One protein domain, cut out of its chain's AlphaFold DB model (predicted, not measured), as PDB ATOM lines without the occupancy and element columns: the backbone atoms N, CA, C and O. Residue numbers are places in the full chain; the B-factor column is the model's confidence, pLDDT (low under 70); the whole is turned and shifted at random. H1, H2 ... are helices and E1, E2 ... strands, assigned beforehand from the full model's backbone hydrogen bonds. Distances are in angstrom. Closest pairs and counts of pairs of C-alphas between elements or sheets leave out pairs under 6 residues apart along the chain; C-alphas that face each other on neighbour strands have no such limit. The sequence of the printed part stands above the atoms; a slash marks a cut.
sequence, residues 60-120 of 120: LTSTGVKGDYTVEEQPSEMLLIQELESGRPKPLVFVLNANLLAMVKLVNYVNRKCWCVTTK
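What this domain is: This is residues 60 to 120 of the 120 residues of an uncharacterized protein of Gasterosteus aculeatus (UniProt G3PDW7). A long antiparallel sheet of E3, E4 and E5 has H1 over one face; the small hairpin of E1 and E2 sits by E3, and its loop, residues 63 to 68, sticks out. The printed part has 61 residues, with one named helix and five named strands, in order E1 E2 H1 E3 E4 E5, mixed in class. E3 E4 E5 is a meander, each strand the antiparallel neighbour of the one before. It is only just compact, close to loose, radius of gyration of the C-alphas 12.4 A, spanning 36 by 23 by 22 A.

Where its parts are: Find C-alpha 60 at (-2.635, 26.782, -9.870), where E1, residues 60 to 62, begins; E2 is residues 69 to 72. H1 runs from 77 to 85, E3 from 92 to 97. E4, residues 100 to 109, 25.2 A long, bends by 63 degrees at residue 106; E5, residues 112 to 119, 21.8 A, ends at (-11.337, 36.939, -10.020).

How they stand to each other: In hairpin E1 and E2, N 61 and O 70 are within hydrogen-bond range, 2.8 A. The closest C-alphas of E1 and E3, Leu 60 and Val 93, are 5.4 A apart. H1, every O i to N i+4 pair within hydrogen-bond range, is on the sheet at a height of 9.5 A; its closest C-alpha to E4 is Leu 84, 5.8 A from that of Leu 106. Within range are N 94 and O 102, 2.8 A, in hairpin E3 and E4, and N 105 and O 116, 3.0 A, in hairpin E4 and E5.

The domain as a whole: The two C-alphas farthest apart, Asp 68 and Asn 111, are 36.3 A apart. The printed part has no cut and no long link, and no printed residue is under 70 in pLDDT.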
ATOM      1  N   LEU A  60      -3.741  26.488  -8.973       94.88
ATOM      2  CA  LEU A  60      -2.635  26.782  -9.870       94.88
ATOM      3  C   LEU A  60      -1.410  27.216  -9.056       94.88
ATOM      4  O   LEU A  60      -1.355  28.322  -8.508       94.88
ATOM      5  N   THR A  61      -0.387  26.370  -9.033       91.50
ATOM      6  CA  THR A  61       0.867  26.621  -8.320       91.50
ATOM      7  C   THR A  61       1.964  26.974  -9.317       91.50
ATOM      8  O   THR A  61       2.115  26.346 -10.355       91.50
ATOM      9  N   SER A  62       2.749  28.010  -9.016       89.38
ATOM     10  CA  SER A  62       3.928  28.358  -9.823       89.38
ATOM     11  C   SER A  62       5.117  27.553  -9.321       89.38
ATOM     12  O   SER A  62       5.429  27.651  -8.132       89.38
ATOM     13  N   THR A  63       5.839  26.877 -10.212       83.38
ATOM     14  CA  THR A  63       7.030  26.076  -9.862       83.38
ATOM     15  C   THR A  63       8.243  26.932  -9.472       83.38
ATOM     16  O   THR A  63       9.269  26.408  -9.053       83.38
ATOM     17  N   GLY A  64       8.137  28.260  -9.598       79.88
ATOM     18  CA  GLY A  64       9.221  29.207  -9.323       79.88
ATOM     19  C   GLY A  64      10.087  29.490 -10.551       79.88
ATOM     20  O   GLY A  64      10.845  30.458 -10.551       79.88
ATOM     21  N   VAL A  65       9.913  28.711 -11.621       84.88
ATOM     22  CA  VAL A  65      10.437  29.017 -12.951       84.88
ATOM     23  C   VAL A  65       9.425  29.901 -13.679       84.88
ATOM     24  O   VAL A  65       8.210  29.723 -13.584       84.88
ATOM     25  N   LYS A  66       9.919  30.933 -14.363       84.69
ATOM     26  CA  LYS A  66       9.070  31.932 -15.015       84.69
ATOM     27  C   LYS A  66       8.198  31.276 -16.088       84.69
ATOM     28  O   LYS A  66       8.708  30.880 -17.127       84.69
ATOM     29  N   GLY A  67       6.885  31.289 -15.871       82.81
ATOM     30  CA  GLY A  67       5.897  30.786 -16.829       82.81
ATOM     31  C   GLY A  67       5.490  29.331 -16.611       82.81
ATOM     32  O   GLY A  67       4.537  28.889 -17.247       82.81
ATOM     33  N   ASP A  68       6.131  28.629 -15.679       89.81
ATOM     34  CA  ASP A  68       5.820  27.237 -15.386       89.81
ATOM     35  C   ASP A  68       4.805  27.157 -14.240       89.81
ATOM     36  O   ASP A  68       5.074  27.515 -13.084       89.81
ATOM     37  N   TYR A  69       3.608  26.690 -14.586       90.94
ATOM     38  CA  TYR A  69       2.496  26.499 -13.666       90.94
ATOM     39  C   TYR A  69       2.056  25.039 -13.669       90.94
ATOM     40  O   TYR A  69       1.991  24.396 -14.714       90.94
ATOM     41  N   THR A  70       1.721  24.534 -12.490       93.06
ATOM     42  CA  THR A  70       1.184  23.191 -12.275       93.06
ATOM     43  C   THR A  70      -0.189  23.294 -11.639       93.06
ATOM     44  O   THR A  70      -0.408  24.157 -10.786       93.06
ATOM     45  N   VAL A  71      -1.097  22.403 -12.027       93.06
ATOM     46  CA  VAL A  71      -2.412  22.279 -11.397       93.06
ATOM     47  C   VAL A  71      -2.368  21.151 -10.372       93.06
ATOM     48  O   VAL A  71      -1.922  20.048 -10.683       93.06
ATOM     49  N   GLU A  72      -2.806  21.441  -9.152       93.62
ATOM     50  CA  GLU A  72      -3.050  20.448  -8.108       93.62
ATOM     51  C   GLU A  72      -4.564  20.259  -7.974       93.62
ATOM     52  O   GLU A  72      -5.274  21.176  -7.566       93.62
ATOM     53  N   GLU A  73      -5.055  19.080  -8.363       91.06
ATOM     54  CA  GLU A  73      -6.492  18.779  -8.482       91.06
ATOM     55  C   GLU A  73      -7.206  18.643  -7.130       91.06
ATOM     56  O   GLU A  73      -8.372  19.006  -7.012       91.06
ATOM     57  N   GLN A  74      -6.518  18.130  -6.105       91.19
ATOM     58  CA  GLN A  74      -7.098  17.880  -4.782       91.19
ATOM     59  C   GLN A  74      -6.207  18.466  -3.679       91.19
ATOM     60  O   GLN A  74      -5.474  17.729  -3.012       91.19
ATOM     61  N   PRO A  75      -6.240  19.792  -3.490       93.69
ATOM     62  CA  PRO A  75      -5.367  20.447  -2.535       93.69
ATOM     63  C   PRO A  75      -5.783  20.192  -1.085       93.69
ATOM     64  O   PRO A  75      -6.965  20.102  -0.749       93.69
ATOM     65  N   SER A  76      -4.792  20.122  -0.194       94.88
ATOM     66  CA  SER A  76      -5.029  19.960   1.244       94.88
ATOM     67  C   SER A  76      -5.520  21.260   1.886       94.88
ATOM     68  O   SER A  76      -4.775  22.238   1.972       94.88
ATOM     69  N   GLU A  77      -6.741  21.250   2.424       94.62
ATOM     70  CA  GLU A  77      -7.338  22.411   3.102       94.62
ATOM     71  C   GLU A  77      -6.451  22.946   4.230       94.62
ATOM     72  O   GLU A  77      -6.191  24.143   4.311       94.62
ATOM     73  N   MET A  78      -5.926  22.048   5.067       95.00
ATOM     74  CA  MET A  78      -5.104  22.410   6.221       95.00
ATOM     75  C   MET A  78      -3.824  23.148   5.807       95.00
ATOM     76  O   MET A  78      -3.472  24.157   6.420       95.00
ATOM     77  N   LEU A  79      -3.153  22.684   4.745       94.25
ATOM     78  CA  LEU A  79      -1.946  23.339   4.235       94.25
ATOM     79  C   LEU A  79      -2.265  24.703   3.619       94.25
ATOM     80  O   LEU A  79      -1.515  25.659   3.824       94.25
ATOM     81  N   LEU A  80      -3.389  24.817   2.908       94.31
ATOM     82  CA  LEU A  80      -3.805  26.082   2.309       94.31
ATOM     83  C   LEU A  80      -4.182  27.125   3.362       94.31
ATOM     84  O   LEU A  80      -3.778  28.281   3.234       94.31
ATOM     85  N   ILE A  81      -4.896  26.734   4.420       94.44
ATOM     86  CA  ILE A  81      -5.198  27.633   5.541       94.44
ATOM     87  C   ILE A  81      -3.905  28.122   6.200       94.44
ATOM     88  O   ILE A  81      -3.747  29.327   6.397       94.44
ATOM     89  N   GLN A  82      -2.946  27.229   6.461       94.06
ATOM     90  CA  GLN A  82      -1.654  27.615   7.032       94.06
ATOM     91  C   GLN A  82      -0.889  28.596   6.126       94.06
ATOM     92  O   GLN A  82      -0.320  29.577   6.611       94.06
ATOM     93  N   GLU A  83      -0.897  28.375   4.809       93.00
ATOM     94  CA  GLU A  83      -0.268  29.284   3.841       93.00
ATOM     95  C   GLU A  83      -0.959  30.659   3.833       93.00
ATOM     96  O   GLU A  83      -0.283  31.688   3.836       93.00
ATOM     97  N   LEU A  84      -2.292  30.707   3.895       93.88
ATOM     98  CA  LEU A  84      -3.063  31.956   3.960       93.88
ATOM     99  C   LEU A  84      -2.793  32.745   5.245       93.88
ATOM    100  O   LEU A  84      -2.722  33.977   5.220       93.88
ATOM    101  N   GLU A  85      -2.631  32.047   6.366       94.19
ATOM    102  CA  GLU A  85      -2.337  32.649   7.667       94.19
ATOM    103  C   GLU A  85      -0.873  33.068   7.825       94.19
ATOM    104  O   GLU A  85      -0.581  33.949   8.637       94.19
ATOM    105  N   SER A  86       0.035  32.516   7.014       91.25
ATOM    106  CA  SER A  86       1.465  32.857   7.034       91.25
ATOM    107  C   SER A  86       1.761  34.328   6.699       91.25
ATOM    108  O   SER A  86       2.889  34.789   6.874       91.25
ATOM    109  N   GLY A  87       0.766  35.083   6.211       84.12
ATOM    110  CA  GLY A  87       0.903  36.500   5.870       84.12
ATOM    111  C   GLY A  87       1.685  36.744   4.580       84.12
ATOM    112  O   GLY A  87       2.121  37.866   4.318       84.12
ATOM    113  N   ARG A  88       1.881  35.700   3.767       84.50
ATOM    114  CA  ARG A  88       2.569  35.806   2.483       84.50
ATOM    115  C   ARG A  88       1.817  36.737   1.523       84.50
ATOM    116  O   ARG A  88       0.589  36.729   1.474       84.50
ATOM    117  N   PRO A  89       2.540  37.524   0.706       84.31
ATOM    118  CA  PRO A  89       1.915  38.470  -0.219       84.31
ATOM    119  C   PRO A  89       1.241  37.783  -1.416       84.31
ATOM    120  O   PRO A  89       0.392  38.388  -2.075       84.31
ATOM    121  N   LYS A  90       1.636  36.543  -1.730       90.19
ATOM    122  CA  LYS A  90       1.146  35.795  -2.887       90.19
ATOM    123  C   LYS A  90      -0.229  35.181  -2.574       90.19
ATOM    124  O   LYS A  90      -0.318  34.420  -1.616       90.19
ATOM    125  N   PRO A  91      -1.279  35.475  -3.362       94.62
ATOM    126  CA  PRO A  91      -2.578  34.837  -3.178       94.62
ATOM    127  C   PRO A  91      -2.534  33.370  -3.616       94.62
ATOM    128  O   PRO A  91      -1.787  33.009  -4.533       94.62
ATOM    129  N   LEU A  92      -3.386  32.548  -3.008       95.62
ATOM    130  CA  LEU A  92      -3.742  31.243  -3.558       95.62
ATOM    131  C   LEU A  92      -4.596  31.449  -4.807       95.62
ATOM    132  O   LEU A  92      -5.424  32.358  -4.839       95.62
ATOM    133  N   VAL A  93      -4.394  30.623  -5.827       96.62
ATOM    134  CA  VAL A  93      -5.101  30.738  -7.106       96.62
ATOM    135  C   VAL A  93      -5.881  29.457  -7.339       96.62
ATOM    136  O   VAL A  93      -5.285  28.427  -7.628       96.62
ATOM    137  N   PHE A  94      -7.200  29.529  -7.217       96.81
ATOM    138  CA  PHE A  94      -8.124  28.441  -7.514       96.81
ATOM    139  C   PHE A  94      -8.601  28.529  -8.961       96.81
ATOM    140  O   PHE A  94      -8.855  29.622  -9.473       96.81
ATOM    141  N   VAL A  95      -8.759  27.380  -9.605       95.75
ATOM    142  CA  VAL A  95      -9.288  27.244 -10.961       95.75
ATOM    143  C   VAL A  95     -10.756  26.845 -10.847       95.75
ATOM    144  O   VAL A  95     -11.072  25.712 -10.497       95.75
ATOM    145  N   LEU A  96     -11.669  27.787 -11.096       95.25
ATOM    146  CA  LEU A  96     -13.114  27.536 -10.983       95.25
ATOM    147  C   LEU A  96     -13.709  27.048 -12.307       95.25
ATOM    148  O   LEU A  96     -14.645  26.253 -12.323       95.25
ATOM    149  N   ASN A  97     -13.158  27.525 -13.421       92.81
ATOM    150  CA  ASN A  97     -13.319  26.942 -14.748       92.81
ATOM    151  C   ASN A  97     -12.069  27.267 -15.595       92.81
ATOM    152  O   ASN A  97     -11.173  27.978 -15.139       92.81
ATOM    153  N   ALA A  98     -12.014  26.797 -16.844       88.62
ATOM    154  CA  ALA A  98     -10.873  27.031 -17.742       88.62
ATOM    155  C   ALA A  98     -10.566  28.520 -18.040       88.62
ATOM    156  O   ALA A  98      -9.479  28.842 -18.508       88.62
ATOM    157  N   ASN A  99     -11.514  29.419 -17.774       92.19
ATOM    158  CA  ASN A  99     -11.472  30.850 -18.078       92.19
ATOM    159  C   ASN A  99     -11.667  31.748 -16.839       92.19
ATOM    160  O   ASN A  99     -11.780  32.958 -16.997       92.19
ATOM    161  N   LEU A 100     -11.785  31.173 -15.638       94.38
ATOM    162  CA  LEU A 100     -12.151  31.865 -14.409       94.38
ATOM    163  C   LEU A 100     -11.276  31.348 -13.281       94.38
ATOM    164  O   LEU A 100     -11.420  30.211 -12.813       94.38
ATOM    165  N   LEU A 101     -10.405  32.228 -12.815       95.69
ATOM    166  CA  LEU A 101      -9.560  31.986 -11.659       95.69
ATOM    167  C   LEU A 101     -10.085  32.783 -10.470       95.69
ATOM    168  O   LEU A 101     -10.514  33.925 -10.625       95.69
ATOM    169  N   ALA A 102      -9.998  32.208  -9.273       97.19
ATOM    170  CA  ALA A 102     -10.247  32.909  -8.021       97.19
ATOM    171  C   ALA A 102      -8.951  33.031  -7.219       97.19
ATOM    172  O   ALA A 102      -8.337  32.048  -6.818       97.19
ATOM    173  N   MET A 103      -8.536  34.263  -6.974       97.06
ATOM    174  CA  MET A 103      -7.380  34.613  -6.166       97.06
ATOM    175  C   MET A 103      -7.835  34.920  -4.742       97.06
ATOM    176  O   MET A 103      -8.599  35.867  -4.532       97.06
ATOM    177  N   VAL A 104      -7.343  34.153  -3.774       97.00
ATOM    178  CA  VAL A 104      -7.733  34.240  -2.364       97.00
ATOM    179  C   VAL A 104      -6.523  34.596  -1.507       97.00
ATOM    180  O   VAL A 104      -5.457  33.995  -1.629       97.00
ATOM    181  N   LYS A 105      -6.687  35.571  -0.614       96.00
ATOM    182  CA  LYS A 105      -5.711  35.892   0.435       96.00
ATOM    183  C   LYS A 105      -6.409  36.380   1.697       96.00
ATOM    184  O   LYS A 105      -7.498  36.951   1.627       96.00
ATOM    185  N   LEU A 106      -5.757  36.214   2.840       95.56
ATOM    186  CA  LEU A 106      -6.204  36.811   4.091       95.56
ATOM    187  C   LEU A 106      -5.590  38.210   4.229       95.56
ATOM    188  O   LEU A 106      -4.381  38.383   4.091       95.56
ATOM    189  N   VAL A 107      -6.416  39.228   4.470       94.94
ATOM    190  CA  VAL A 107      -5.971  40.623   4.638       94.94
ATOM    191  C   VAL A 107      -6.501  41.210   5.936       94.94
ATOM    192  O   VAL A 107      -7.522  40.765   6.453       94.94
ATOM    193  N   ASN A 108      -5.831  42.237   6.454       94.62
ATOM    194  CA  ASN A 108      -6.389  43.077   7.506       94.62
ATOM    195  C   ASN A 108      -7.048  44.306   6.867       94.62
ATOM    196  O   ASN A 108      -6.359  45.123   6.255       94.62
ATOM    197  N   TYR A 109      -8.364  44.432   7.002       95.31
ATOM    198  CA  TYR A 109      -9.121  45.587   6.536       95.31
ATOM    199  C   TYR A 109      -9.870  46.202   7.715       95.31
ATOM    200  O   TYR A 109     -10.747  45.573   8.302       95.31
ATOM    201  N   VAL A 110      -9.503  47.435   8.079       96.44
ATOM    202  CA  VAL A 110     -10.112  48.179   9.199       96.44
ATOM    203  C   VAL A 110     -10.079  47.365  10.508       96.44
ATOM    204  O   VAL A 110     -11.095  47.162  11.171       96.44
ATOM    205  N   ASN A 111      -8.892  46.869  10.876       95.69
ATOM    206  CA  ASN A 111      -8.648  46.058  12.080       95.69
ATOM    207  C   ASN A 111      -9.467  44.757  12.159       95.69
ATOM    208  O   ASN A 111      -9.753  44.259  13.249       95.69
ATOM    209  N   ARG A 112      -9.841  44.186  11.011       96.62
ATOM    210  CA  ARG A 112     -10.500  42.881  10.908       96.62
ATOM    211  C   ARG A 112      -9.775  42.005   9.901       96.62
ATOM    212  O   ARG A 112      -9.404  42.463   8.823       96.62
ATOM    213  N   LYS A 113      -9.610  40.725  10.239       94.31
ATOM    214  CA  LYS A 113      -9.165  39.713   9.276       94.31
ATOM    215  C   LYS A 113     -10.296  39.455   8.281       94.31
ATOM    216  O   LYS A 113     -11.408  39.117   8.682       94.31
ATOM    217  N   CYS A 114     -10.009  39.619   6.997       95.38
ATOM    218  CA  CYS A 114     -10.960  39.459   5.908       95.38
ATOM    219  C   CYS A 114     -10.397  38.523   4.846       95.38
ATOM    220  O   CYS A 114      -9.232  38.624   4.456       95.38
ATOM    221  N   TRP A 115     -11.264  37.661   4.331       95.81
ATOM    222  CA  TRP A 115     -11.018  36.924   3.103       95.81
ATOM    223  C   TRP A 115     -11.142  37.887   1.926       95.81
ATOM    224  O   TRP A 115     -12.219  38.416   1.654       95.81
ATOM    225  N   CYS A 116     -10.033  38.154   1.246       95.56
ATOM    226  CA  CYS A 116     -10.027  38.905   0.001       95.56
ATOM    227  C   CYS A 116     -10.050  37.904  -1.148       95.56
ATOM    228  O   CYS A 116      -9.075  37.183  -1.364       95.56
ATOM    229  N   VAL A 117     -11.177  37.867  -1.855       97.25
ATOM    230  CA  VAL A 117     -11.385  37.040  -3.042       97.25
ATOM    231  C   VAL A 117     -11.495  37.964  -4.246       97.25
ATOM    232  O   VAL A 117     -12.269  38.920  -4.234       97.25
ATOM    233  N   THR A 118     -10.700  37.701  -5.274       97.06
ATOM    234  CA  THR A 118     -10.715  38.435  -6.547       97.06
ATOM    235  C   THR A 118     -10.731  37.440  -7.694       97.06
ATOM    236  O   THR A 118     -10.287  36.310  -7.517       97.06
ATOM    237  N   THR A 119     -11.249  37.827  -8.856       96.94
ATOM    238  CA  THR A 119     -11.337  36.939 -10.020       96.94
ATOM    239  C   THR A 119     -10.513  37.457 -11.188       96.94
ATOM    240  O   THR A 119     -10.327  38.670 -11.319       96.94
ATOM    241  N   LYS A 120     -10.045  36.545 -12.039       92.06
ATOM    242  CA  LYS A 120      -9.362  36.848 -13.297       92.06
ATOM    243  C   LYS A 120      -9.920  35.996 -14.427       92.06
ATOM    244  O   LYS A 120     -10.243  34.821 -14.140       92.06
TER     245      LYS A 120